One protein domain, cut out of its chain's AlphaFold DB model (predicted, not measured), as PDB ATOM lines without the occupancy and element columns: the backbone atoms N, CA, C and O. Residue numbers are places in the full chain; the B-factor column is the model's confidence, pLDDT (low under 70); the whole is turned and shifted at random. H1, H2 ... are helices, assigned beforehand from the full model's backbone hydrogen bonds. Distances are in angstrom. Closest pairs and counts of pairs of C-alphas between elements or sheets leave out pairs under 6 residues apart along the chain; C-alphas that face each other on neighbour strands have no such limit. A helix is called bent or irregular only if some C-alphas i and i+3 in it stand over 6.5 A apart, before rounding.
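Overview. This is residues 19 to 99 of the 101 residues of the protein "YkgJ family cysteine cluster protein" of Planctomycetes bacterium (UniProt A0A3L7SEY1). The longest helix, H3, and H2 lie toward one end of a body made largely of loops, H5 at the other, with H1, H4 and much of the unnamed stretch 52 to 78 between. The 81 printed residues hold five named helices, H1 to H5 in chain order, and no named strand: all helix, with 33 residues in named elements, under half. It is compact, radius of gyration of the C-alphas 12.7 A, spanning 34 by 25 by 25 A.

Along the chain. Find C-alpha 40 at (-34.901, -4.222, -11.142); H3 runs 15.8 A to residue 51, only just irregular, C-alphas 42 and 45 being 6.7 A apart. H2 is residues 32 to 35, H1 19 to 22, H4 79 to 82. H5, residues 89 to 97, 12.2 A, ends at (-45.654, 11.493, 14.560).

Arrangement. H3 is apart from H5, and only just from H2, at 8.3 A. H1 touches H5, closest C-alphas Cys 19 and Ser 94, 5.6 A. H4 is only just apart from H1, at 8.4 A. Every O i to N i+4 pair is within hydrogen-bond range in H5, 6 of 8 in H3; H1, H2 and H4 are too short.

Size, cuts and confidence. The farthest C-alphas, Ala 34 and Gly 99, are 35.5 A apart. The printed part has no cut; the H3 to H4 link is long. Residues 54 to 58 have pLDDT under 70.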
ATOM      1  N   CYS A  19     -45.413   3.737   9.560       91.81
ATOM      2  CA  CYS A  19     -44.006   3.360   9.387       91.81
ATOM      3  C   CYS A  19     -43.461   3.726   7.993       91.81
ATOM      4  O   CYS A  19     -42.290   4.076   7.859       91.81
ATOM      5  N   CYS A  20     -44.305   3.699   6.956       93.81
ATOM      6  CA  CYS A  20     -43.925   4.089   5.600       93.81
ATOM      7  C   CYS A  20     -43.685   5.594   5.466       93.81
ATOM      8  O   CYS A  20     -42.907   5.989   4.607       93.81
ATOM      9  N   MET A  21     -44.324   6.428   6.288       92.69
ATOM     10  CA  MET A  21     -44.120   7.882   6.263       92.69
ATOM     11  C   MET A  21     -42.733   8.290   6.773       92.69
ATOM     12  O   MET A  21     -42.201   9.312   6.356       92.69
ATOM     13  N   ARG A  22     -42.117   7.441   7.603       87.62
ATOM     14  CA  ARG A  22     -40.799   7.664   8.211       87.62
ATOM     15  C   ARG A  22     -39.650   6.945   7.514       87.62
ATOM     16  O   ARG A  22     -38.494   7.220   7.814       87.62
ATOM     17  N   THR A  23     -39.956   5.990   6.634       90.12
ATOM     18  CA  THR A  23     -38.949   5.238   5.881       90.12
ATOM     19  C   THR A  23     -39.037   5.640   4.409       90.12
ATOM     20  O   THR A  23     -39.877   5.131   3.679       90.12
ATOM     21  N   PRO A  24     -38.214   6.578   3.925       91.81
ATOM     22  CA  PRO A  24     -38.320   7.127   2.563       91.81
ATOM     23  C   PRO A  24     -38.021   6.109   1.461       91.81
ATOM     24  O   PRO A  24     -38.428   6.287   0.310       91.81
ATOM     25  N   ILE A  25     -37.348   5.020   1.816       94.00
ATOM     26  CA  ILE A  25     -37.121   3.848   0.980       94.00
ATOM     27  C   ILE A  25     -37.416   2.576   1.782       94.00
ATOM     28  O   ILE A  25     -37.343   2.612   3.018       94.00
ATOM     29  N   PRO A  26     -37.726   1.448   1.116       95.75
ATOM     30  CA  PRO A  26     -37.739   0.150   1.774       95.75
ATOM     31  C   PRO A  26     -36.355  -0.099   2.403       95.75
ATOM     32  O   PRO A  26     -35.355  -0.025   1.686       95.75
ATOM     33  N   PRO A  27     -36.272  -0.349   3.721       94.69
ATOM     34  CA  PRO A  27     -35.012  -0.479   4.449       94.69
ATOM     35  C   PRO A  27     -34.375  -1.859   4.230       94.69
ATOM     36  O   PRO A  27     -34.296  -2.672   5.153       94.69
ATOM     37  N   PHE A  28     -33.964  -2.138   2.993       96.81
ATOM     38  CA  PHE A  28     -33.239  -3.356   2.655       96.81
ATOM     39  C   PHE A  28     -31.890  -3.422   3.369       96.81
ATOM     40  O   PHE A  28     -31.170  -2.426   3.477       96.81
ATOM     41  N   GLN A  29     -31.537  -4.614   3.838       95.94
ATOM     42  CA  GLN A  29     -30.157  -4.934   4.186       95.94
ATOM     43  C   GLN A  29     -29.338  -5.184   2.911       95.94
ATOM     44  O   GLN A  29     -29.902  -5.604   1.900       95.94
ATOM     45  N   PRO A  30     -28.009  -4.984   2.929       95.00
ATOM     46  CA  PRO A  30     -27.179  -5.222   1.751       95.00
ATOM     47  C   PRO A  30     -27.375  -6.628   1.156       95.00
ATOM     48  O   PRO A  30     -27.087  -7.631   1.808       95.00
ATOM     49  N   GLY A  31     -27.840  -6.692  -0.097       96.00
ATOM     50  CA  GLY A  31     -28.046  -7.942  -0.839       96.00
ATOM     51  C   GLY A  31     -29.397  -8.619  -0.590       96.00
ATOM     52  O   GLY A  31     -29.694  -9.641  -1.214       96.00
ATOM     53  N   GLU A  32     -30.232  -8.057   0.280       98.19
ATOM     54  CA  GLU A  32     -31.563  -8.577   0.573       98.19
ATOM     55  C   GLU A  32     -32.494  -8.491  -0.641       98.19
ATOM     56  O   GLU A  32     -33.279  -9.408  -0.884       98.19
ATOM     57  N   GLU A  33     -32.368  -7.439  -1.449       97.94
ATOM     58  CA  GLU A  33     -33.134  -7.251  -2.682       97.94
ATOM     59  C   GLU A  33     -32.951  -8.438  -3.633       97.94
ATOM     60  O   GLU A  33     -33.918  -8.958  -4.189       97.94
ATOM     61  N   ALA A  34     -31.705  -8.902  -3.778       97.69
ATOM     62  CA  ALA A  34     -31.370 -10.047  -4.613       97.69
ATOM     63  C   ALA A  34     -31.904 -11.356  -4.013       97.69
ATOM     64  O   ALA A  34     -32.450 -12.182  -4.742       97.69
ATOM     65  N   ALA A  35     -31.797 -11.531  -2.691       97.81
ATOM     66  CA  ALA A  35     -32.315 -12.709  -1.995       97.81
ATOM     67  C   ALA A  35     -33.848 -12.826  -2.088       97.81
ATOM     68  O   ALA A  35     -34.377 -13.929  -2.212       97.81
ATOM     69  N   LEU A  36     -34.556 -11.692  -2.070       97.38
ATOM     70  CA  LEU A  36     -36.008 -11.612  -2.251       97.38
ATOM     71  C   LEU A  36     -36.441 -11.636  -3.725       97.38
ATOM     72  O   LEU A  36     -37.639 -11.660  -4.002       97.38
ATOM     73  N   GLY A  37     -35.494 -11.623  -4.669       98.00
ATOM     74  CA  GLY A  37     -35.788 -11.590  -6.099       98.00
ATOM     75  C   GLY A  37     -36.549 -10.332  -6.521       98.00
ATOM     76  O   GLY A  37     -37.428 -10.414  -7.377       98.00
ATOM     77  N   VAL A  38     -36.254  -9.180  -5.905       98.06
ATOM     78  CA  VAL A  38     -36.915  -7.910  -6.229       98.06
ATOM     79  C   VAL A  38     -36.572  -7.518  -7.673       98.06
ATOM     80  O   VAL A  38     -35.391  -7.354  -7.985       98.06
ATOM     81  N   PRO A  39     -37.571  -7.349  -8.561       98.25
ATOM     82  CA  PRO A  39     -37.321  -6.929  -9.932       98.25
ATOM     83  C   PRO A  39     -36.638  -5.561 -10.006       98.25
ATOM     84  O   PRO A  39     -36.932  -4.649  -9.226       98.25
ATOM     85  N   GLU A  40     -35.746  -5.406 -10.981       96.62
ATOM     86  CA  GLU A  40     -34.901  -4.222 -11.142       96.62
ATOM     87  C   GLU A  40     -35.723  -2.936 -11.325       96.62
ATOM     88  O   GLU A  40     -35.366  -1.873 -10.811       96.62
ATOM     89  N   GLU A  41     -36.870  -3.031 -11.998       97.75
ATOM     90  CA  GLU A  41     -37.806  -1.929 -12.192       97.75
ATOM     91  C   GLU A  41     -38.394  -1.397 -10.876       97.75
ATOM     92  O   GLU A  41     -38.681  -0.203 -10.774       97.75
ATOM     93  N   LEU A  42     -38.515  -2.244  -9.847       98.06
ATOM     94  CA  LEU A  42     -39.012  -1.841  -8.528       98.06
ATOM     95  C   LEU A  42     -37.922  -1.182  -7.671       98.06
ATOM     96  O   LEU A  42     -38.241  -0.454  -6.724       98.06
ATOM     97  N   LEU A  43     -36.649  -1.395  -8.021       97.31
ATOM     98  CA  LEU A  43     -35.483  -0.778  -7.383       97.31
ATOM     99  C   LEU A  43     -35.112   0.576  -7.999       97.31
ATOM    100  O   LEU A  43     -34.451   1.383  -7.346       97.31
ATOM    101  N   LEU A  44     -35.558   0.877  -9.223       96.25
ATOM    102  CA  LEU A  44     -35.345   2.188  -9.850       96.25
ATOM    103  C   LEU A  44     -35.774   3.373  -8.964       96.25
ATOM    104  O   LEU A  44     -34.929   4.240  -8.729       96.25
ATOM    105  N   PRO A  45     -37.006   3.433  -8.418       94.38
ATOM    106  CA  PRO A  45     -37.404   4.547  -7.557       94.38
ATOM    107  C   PRO A  45     -36.618   4.595  -6.238       94.38
ATOM    108  O   PRO A  45     -36.379   5.680  -5.710       94.38
ATOM    109  N   VAL A  46     -36.168   3.443  -5.722       93.75
ATOM    110  CA  VAL A  46     -35.300   3.366  -4.533       93.75
ATOM    111  C   VAL A  46     -33.957   4.034  -4.825       93.75
ATOM    112  O   VAL A  46     -33.553   4.950  -4.113       93.75
ATOM    113  N   ARG A  47     -33.298   3.645  -5.923       93.06
ATOM    114  CA  ARG A  47     -32.015   4.225  -6.348       93.06
ATOM    115  C   ARG A  47     -32.122   5.708  -6.672       93.06
ATOM    116  O   ARG A  47     -31.231   6.461  -6.309       93.06
ATOM    117  N   GLN A  48     -33.211   6.135  -7.312       92.38
ATOM    118  CA  GLN A  48     -33.470   7.553  -7.563       92.38
ATOM    119  C   GLN A  48     -33.586   8.341  -6.256       92.38
ATOM    120  O   GLN A  48     -32.997   9.413  -6.146       92.38
ATOM    121  N   ARG A  49     -34.294   7.801  -5.252       91.12
ATOM    122  CA  ARG A  49     -34.414   8.444  -3.938       91.12
ATOM    123  C   ARG A  49     -33.068   8.534  -3.220       91.12
ATOM    124  O   ARG A  49     -32.767   9.590  -2.682       91.12
ATOM    125  N   VAL A  50     -32.260   7.471  -3.251       89.06
ATOM    126  CA  VAL A  50     -30.904   7.460  -2.666       89.06
ATOM    127  C   VAL A  50     -29.981   8.450  -3.383       89.06
ATOM    128  O   VAL A  50     -29.309   9.241  -2.732       89.06
ATOM    129  N   ALA A  51     -29.970   8.451  -4.718       90.25
ATOM    130  CA  ALA A  51     -29.105   9.322  -5.516       90.25
ATOM    131  C   ALA A  51     -29.468  10.810  -5.410       90.25
ATOM    132  O   ALA A  51     -28.614  11.662  -5.641       90.25
ATOM    133  N   ALA A  52     -30.724  11.129  -5.087       87.00
ATOM    134  CA  ALA A  52     -31.174  12.507  -4.926       87.00
ATOM    135  C   ALA A  52     -30.657  13.173  -3.638       87.00
ATOM    136  O   ALA A  52     -30.828  14.384  -3.511       87.00
ATOM    137  N   ASP A  53     -30.080  12.407  -2.697       72.31
ATOM    138  CA  ASP A  53     -29.559  12.874  -1.397       72.31
ATOM    139  C   ASP A  53     -30.526  13.822  -0.654       72.31
ATOM    140  O   ASP A  53     -30.152  14.739   0.079       72.31
ATOM    141  N   GLN A  54     -31.829  13.639  -0.896       65.25
ATOM    142  CA  GLN A  54     -32.870  14.424  -0.253       65.25
ATOM    143  C   GLN A  54     -32.908  13.997   1.205       65.25
ATOM    144  O   GLN A  54     -33.032  12.802   1.474       65.25
ATOM    145  N   HIS A  55     -32.812  14.966   2.126       57.97
ATOM    146  CA  HIS A  55     -32.921  14.710   3.561       57.97
ATOM    147  C   HIS A  55     -34.110  13.777   3.807       57.97
ATOM    148  O   HIS A  55     -35.258  14.093   3.481       57.97
ATOM    149  N   PHE A  56     -33.783  12.592   4.311       61.72
ATOM    150  CA  PHE A  56     -34.649  11.421   4.389       61.72
ATOM    151  C   PHE A  56     -35.862  11.616   5.319       61.72
ATOM    152  O   PHE A  56     -36.767  10.786   5.337       61.72
ATOM    153  N   ASP A  57     -35.918  12.731   6.041       61.91
ATOM    154  CA  ASP A  57     -36.744  12.885   7.235       61.91
ATOM    155  C   ASP A  57     -38.218  13.229   6.954       61.91
ATOM    156  O   ASP A  57     -39.029  13.180   7.873       61.91
ATOM    157  N   LEU A  58     -38.590  13.580   5.713       66.56
ATOM    158  CA  LEU A  58     -39.938  14.093   5.396       66.56
ATOM    159  C   LEU A  58     -40.634  13.429   4.204       66.56
ATOM    160  O   LEU A  58     -41.716  13.863   3.805       66.56
ATOM    161  N   LEU A  59     -40.028  12.416   3.586       88.06
ATOM    162  CA  LEU A  59     -40.613  11.799   2.401       88.06
ATOM    163  C   LEU A  59     -41.123  10.391   2.701       88.06
ATOM    164  O   LEU A  59     -40.362   9.571   3.211       88.06
ATOM    165  N   PRO A  60     -42.352  10.052   2.272       92.94
ATOM    166  CA  PRO A  60     -42.839   8.691   2.381       92.94
ATOM    167  C   PRO A  60     -41.995   7.715   1.564       92.94
ATOM    168  O   PRO A  60     -41.352   8.082   0.564       92.94
ATOM    169  N   CYS A  61     -42.072   6.449   1.967       95.19
ATOM    170  CA  CYS A  61     -41.526   5.313   1.246       95.19
ATOM    171  C   CYS A  61     -41.943   5.356  -0.216       95.19
ATOM    172  O   CYS A  61     -43.130   5.451  -0.530       95.19
ATOM    173  N   VAL A  62     -40.984   5.183  -1.123       95.62
ATOM    174  CA  VAL A  62     -41.274   5.067  -2.560       95.62
ATOM    175  C   VAL A  62     -42.192   3.884  -2.908       95.62
ATOM    176  O   VAL A  62     -42.791   3.866  -3.980       95.62
ATOM    177  N   TRP A  63     -42.337   2.907  -2.008       96.69
ATOM    178  CA  TRP A  63     -43.267   1.783  -2.151       96.69
ATOM    179  C   TRP A  63     -44.627   2.009  -1.476       96.69
ATOM    180  O   TRP A  63     -45.488   1.132  -1.547       96.69
ATOM    181  N   LEU A  64     -44.867   3.158  -0.836       96.38
ATOM    182  CA  LEU A  64     -46.183   3.493  -0.296       96.38
ATOM    183  C   LEU A  64     -47.179   3.745  -1.438       96.38
ATOM    184  O   LEU A  64     -46.921   4.487  -2.388       96.38
ATOM    185  N   ASN A  65     -48.358   3.142  -1.348       95.62
ATOM    186  CA  ASN A  65     -49.525   3.599  -2.081       95.62
ATOM    187  C   ASN A  65     -50.214   4.696  -1.248       95.62
ATOM    188  O   ASN A  65     -50.737   4.379  -0.181       95.62
ATOM    189  N   PRO A  66     -50.214   5.968  -1.689       92.69
ATOM    190  CA  PRO A  66     -50.819   7.053  -0.919       92.69
ATOM    191  C   PRO A  66     -52.351   6.976  -0.874       92.69
ATOM    192  O   PRO A  66     -52.944   7.483   0.072       92.69
ATOM    193  N   GLU A  67     -52.991   6.328  -1.852       93.56
ATOM    194  CA  GLU A  67     -54.451   6.192  -1.904       93.56
ATOM    195  C   GLU A  67     -54.940   5.124  -0.928       93.56
ATOM    196  O   GLU A  67     -55.848   5.365  -0.140       93.56
ATOM    197  N   THR A  68     -54.309   3.946  -0.948       93.44
ATOM    198  CA  THR A  68     -54.700   2.824  -0.077       93.44
ATOM    199  C   THR A  68     -53.964   2.810   1.258       93.44
ATOM    200  O   THR A  68     -54.260   1.976   2.104       93.44
ATOM    201  N   ARG A  69     -52.966   3.686   1.442       93.75
ATOM    202  CA  ARG A  69     -52.097   3.753   2.631       93.75
ATOM    203  C   ARG A  69     -51.407   2.417   2.971       93.75
ATOM    204  O   ARG A  69     -51.054   2.162   4.122       93.75
ATOM    205  N   LEU A  70     -51.171   1.580   1.956       93.19
ATOM    206  CA  LEU A  70     -50.527   0.264   2.052       93.19
ATOM    207  C   LEU A  70     -49.267   0.183   1.179       93.19
ATOM    208  O   LEU A  70     -49.071   0.974   0.259       93.19
ATOM    209  N   CYS A  71     -48.404  -0.802   1.437       93.88
ATOM    210  CA  CYS A  71     -47.257  -1.076   0.568       93.88
ATOM    211  C   CYS A  71     -47.722  -1.624  -0.794       93.88
ATOM    212  O   CYS A  71     -48.475  -2.595  -0.843       93.88
ATOM    213  N   ARG A  72     -47.216  -1.055  -1.896       96.06
ATOM    214  CA  ARG A  72     -47.450  -1.530  -3.275       96.06
ATOM    215  C   ARG A  72     -46.853  -2.915  -3.537       96.06
ATOM    216  O   ARG A  72     -47.334  -3.632  -4.407       96.06
ATOM    217  N   HIS A  73     -45.817  -3.287  -2.787       96.31
ATOM    218  CA  HIS A  73     -45.042  -4.515  -2.982       96.31
ATOM    219  C   HIS A  73     -44.952  -5.305  -1.670       96.31
ATOM    220  O   HIS A  73     -43.871  -5.613  -1.172       96.31
ATOM    221  N   TYR A  74     -46.112  -5.588  -1.065       92.81
ATOM    222  CA  TYR A  74     -46.218  -6.173   0.277       92.81
ATOM    223  C   TYR A  74     -45.445  -7.493   0.443       92.81
ATOM    224  O   TYR A  74     -44.787  -7.694   1.467       92.81
ATOM    225  N   GLU A  75     -45.468  -8.351  -0.579       95.88
ATOM    226  CA  GLU A  75     -44.773  -9.646  -0.580       95.88
ATOM    227  C   GLU A  75     -43.262  -9.541  -0.799       95.88
ATOM    228  O   GLU A  75     -42.541 -10.488  -0.502       95.88
ATOM    229  N   LEU A  76     -42.767  -8.389  -1.254       97.56
ATOM    230  CA  LEU A  76     -41.342  -8.118  -1.475       97.56
ATOM    231  C   LEU A  76     -40.744  -7.222  -0.389       97.56
ATOM    232  O   LEU A  76     -39.625  -6.736  -0.525       97.56
ATOM    233  N   ARG A  77     -41.495  -6.964   0.688       96.06
ATOM    234  CA  ARG A  77     -41.024  -6.115   1.782       96.06
ATOM    235  C   ARG A  77     -39.715  -6.656   2.378       96.06
ATOM    236  O   ARG A  77     -39.644  -7.873   2.608       96.06
ATOM    237  N   PRO A  78     -38.761  -5.761   2.706       97.25
ATOM    238  CA  PRO A  78     -37.588  -6.104   3.500       97.25
ATOM    239  C   PRO A  78     -37.979  -6.724   4.842       97.25
ATOM    240  O   PRO A  78     -39.050  -6.435   5.388       97.25
ATOM    241  N   GLN A  79     -37.080  -7.507   5.416       97.00
ATOM    242  CA  GLN A  79     -37.226  -8.177   6.697       97.00
ATOM    243  C   GLN A  79     -37.480  -7.166   7.817       97.00
ATOM    244  O   GLN A  79     -38.394  -7.363   8.609       97.00
ATOM    245  N   ALA A  80     -36.811  -6.009   7.800       95.06
ATOM    246  CA  ALA A  80     -37.079  -4.925   8.749       95.06
ATOM    247  C   ALA A  80     -38.549  -4.442   8.721       95.06
ATOM    248  O   ALA A  80     -39.120  -4.120   9.760       95.06
ATOM    249  N   CYS A  81     -39.205  -4.439   7.554       94.62
ATOM    250  CA  CYS A  81     -40.635  -4.129   7.449       94.62
ATOM    251  C   CYS A  81     -41.548  -5.283   7.893       94.62
ATOM    252  O   CYS A  81     -42.717  -5.040   8.200       94.62
ATOM    253  N   ARG A  82     -41.067  -6.533   7.866       93.25
ATOM    254  CA  ARG A  82     -41.813  -7.724   8.313       93.25
ATOM    255  C   ARG A  82     -41.750  -7.887   9.825       93.25
ATOM    256  O   ARG A  82     -42.767  -8.202  10.435       93.25
ATOM    257  N   ASP A  83     -40.588  -7.612  10.401       94.31
ATOM    258  CA  ASP A  83     -40.323  -7.710  11.837       94.31
ATOM    259  C   ASP A  83     -40.912  -6.538  12.626       94.31
ATOM    260  O   ASP A  83     -40.972  -6.572  13.856       94.31
ATOM    261  N   PHE A  84     -41.372  -5.492  11.934       92.44
ATOM    262  CA  PHE A  84     -42.006  -4.343  12.558       92.44
ATOM    263  C   PHE A  84     -43.310  -4.746  13.264       92.44
ATOM    264  O   PHE A  84     -44.364  -4.922  12.646       92.44
ATOM    265  N   GLN A  85     -43.236  -4.883  14.587       93.56
ATOM    266  CA  GLN A  85     -44.323  -5.411  15.398       93.56
ATOM    267  C   GLN A  85     -45.426  -4.366  15.640       93.56
ATOM    268  O   GLN A  85     -45.177  -3.266  16.145       93.56
ATOM    269  N   ILE A  86     -46.673  -4.742  15.344       92.88
ATOM    270  CA  ILE A  86     -47.872  -3.949  15.658       92.88
ATOM    271  C   ILE A  86     -47.968  -3.745  17.179       92.88
ATOM    272  O   ILE A  86     -47.730  -4.674  17.947       92.88
ATOM    273  N   ASN A  87     -48.345  -2.539  17.612       94.06
ATOM    274  CA  ASN A  87     -48.406  -2.108  19.019       94.06
ATOM    275  C   ASN A  87     -47.055  -1.986  19.749       94.06
ATOM    276  O   ASN A  87     -47.067  -1.630  20.924       94.06
ATOM    277  N   SER A  88     -45.916  -2.229  19.091       94.06
ATOM    278  CA  SER A  88     -44.605  -1.908  19.673       94.06
ATOM    279  C   SER A  88     -44.440  -0.404  19.905       94.06
ATOM    280  O   SER A  88     -45.111   0.404  19.257       94.06
ATOM    281  N   ASP A  89     -43.494  -0.015  20.758       94.69
ATOM    282  CA  ASP A  89     -43.178   1.399  21.000       94.69
ATOM    283  C   ASP A  89     -42.833   2.142  19.700       94.69
ATOM    284  O   ASP A  89     -43.275   3.270  19.495       94.69
ATOM    285  N   LEU A  90     -42.135   1.492  18.758       92.25
ATOM    286  CA  LEU A  90     -41.836   2.066  17.440       92.25
ATOM    287  C   LEU A  90     -43.089   2.240  16.570       92.25
ATOM    288  O   LEU A  90     -43.201   3.227  15.836       92.25
ATOM    289  N   CYS A  91     -44.049   1.313  16.650       94.00
ATOM    290  CA  CYS A  91     -45.352   1.452  15.997       94.00
ATOM    291  C   CYS A  91     -46.123   2.652  16.562       94.00
ATOM    292  O   CYS A  91     -46.636   3.459  15.785       94.00
ATOM    293  N   ARG A  92     -46.144   2.806  17.891       93.81
ATOM    294  CA  ARG A  92     -46.793   3.936  18.575       93.81
ATOM    295  C   ARG A  92     -46.141   5.262  18.245       93.81
ATOM    296  O   ARG A  92     -46.837   6.189  17.860       93.81
ATOM    297  N   LEU A  93     -44.815   5.326  18.302       92.56
ATOM    298  CA  LEU A  93     -44.071   6.530  17.957       92.56
ATOM    299  C   LEU A  93     -44.328   6.942  16.503       92.56
ATOM    300  O   LEU A  93     -44.589   8.104  16.228       92.56
ATOM    301  N   SER A  94     -44.325   5.984  15.571       92.56
ATOM    302  CA  SER A  94     -44.641   6.273  14.166       92.56
ATOM    303  C   SER A  94     -46.062   6.800  13.982       92.56
ATOM    304  O   SER A  94     -46.287   7.661  13.143       92.56
ATOM    305  N   ARG A  95     -47.032   6.281  14.739       93.19
ATOM    306  CA  ARG A  95     -48.423   6.748  14.688       93.19
ATOM    307  C   ARG A  95     -48.596   8.127  15.309       93.19
ATOM    308  O   ARG A  95     -49.330   8.927  14.745       93.19
ATOM    309  N   TRP A  96     -47.921   8.393  16.420       92.56
ATOM    310  CA  TRP A  96     -47.938   9.690  17.088       92.56
ATOM    311  C   TRP A  96     -47.367  10.798  16.197       92.56
ATOM    312  O   TRP A  96     -47.997  11.843  16.055       92.56
ATOM    313  N   ASP A  97     -46.248  10.538  15.512       91.06
ATOM    314  CA  ASP A  97     -45.654  11.493  14.560       91.06
ATOM    315  C   ASP A  97     -46.616  11.848  13.409       91.06
ATOM    316  O   ASP A  97     -46.615  12.973  12.915       91.06
ATOM    317  N   GLU A  98     -47.491  10.911  13.030       91.12
ATOM    318  CA  GLU A  98     -48.535  11.097  12.012       91.12
ATOM    319  C   GLU A  98     -49.883  11.581  12.586       91.12
ATOM    320  O   GLU A  98     -50.871  11.673  11.855       91.12
ATOM    321  N   GLY A  99     -49.962  11.860  13.893       91.38
ATOM    322  CA  GLY A  99     -51.184  12.310  14.570       91.38
ATOM    323  C   GLY A  99     -52.305  11.264  14.631       91.38
ATOM    324  O   GLY A  99     -53.483  11.624  14.655       91.38
TER     325      GLY A  99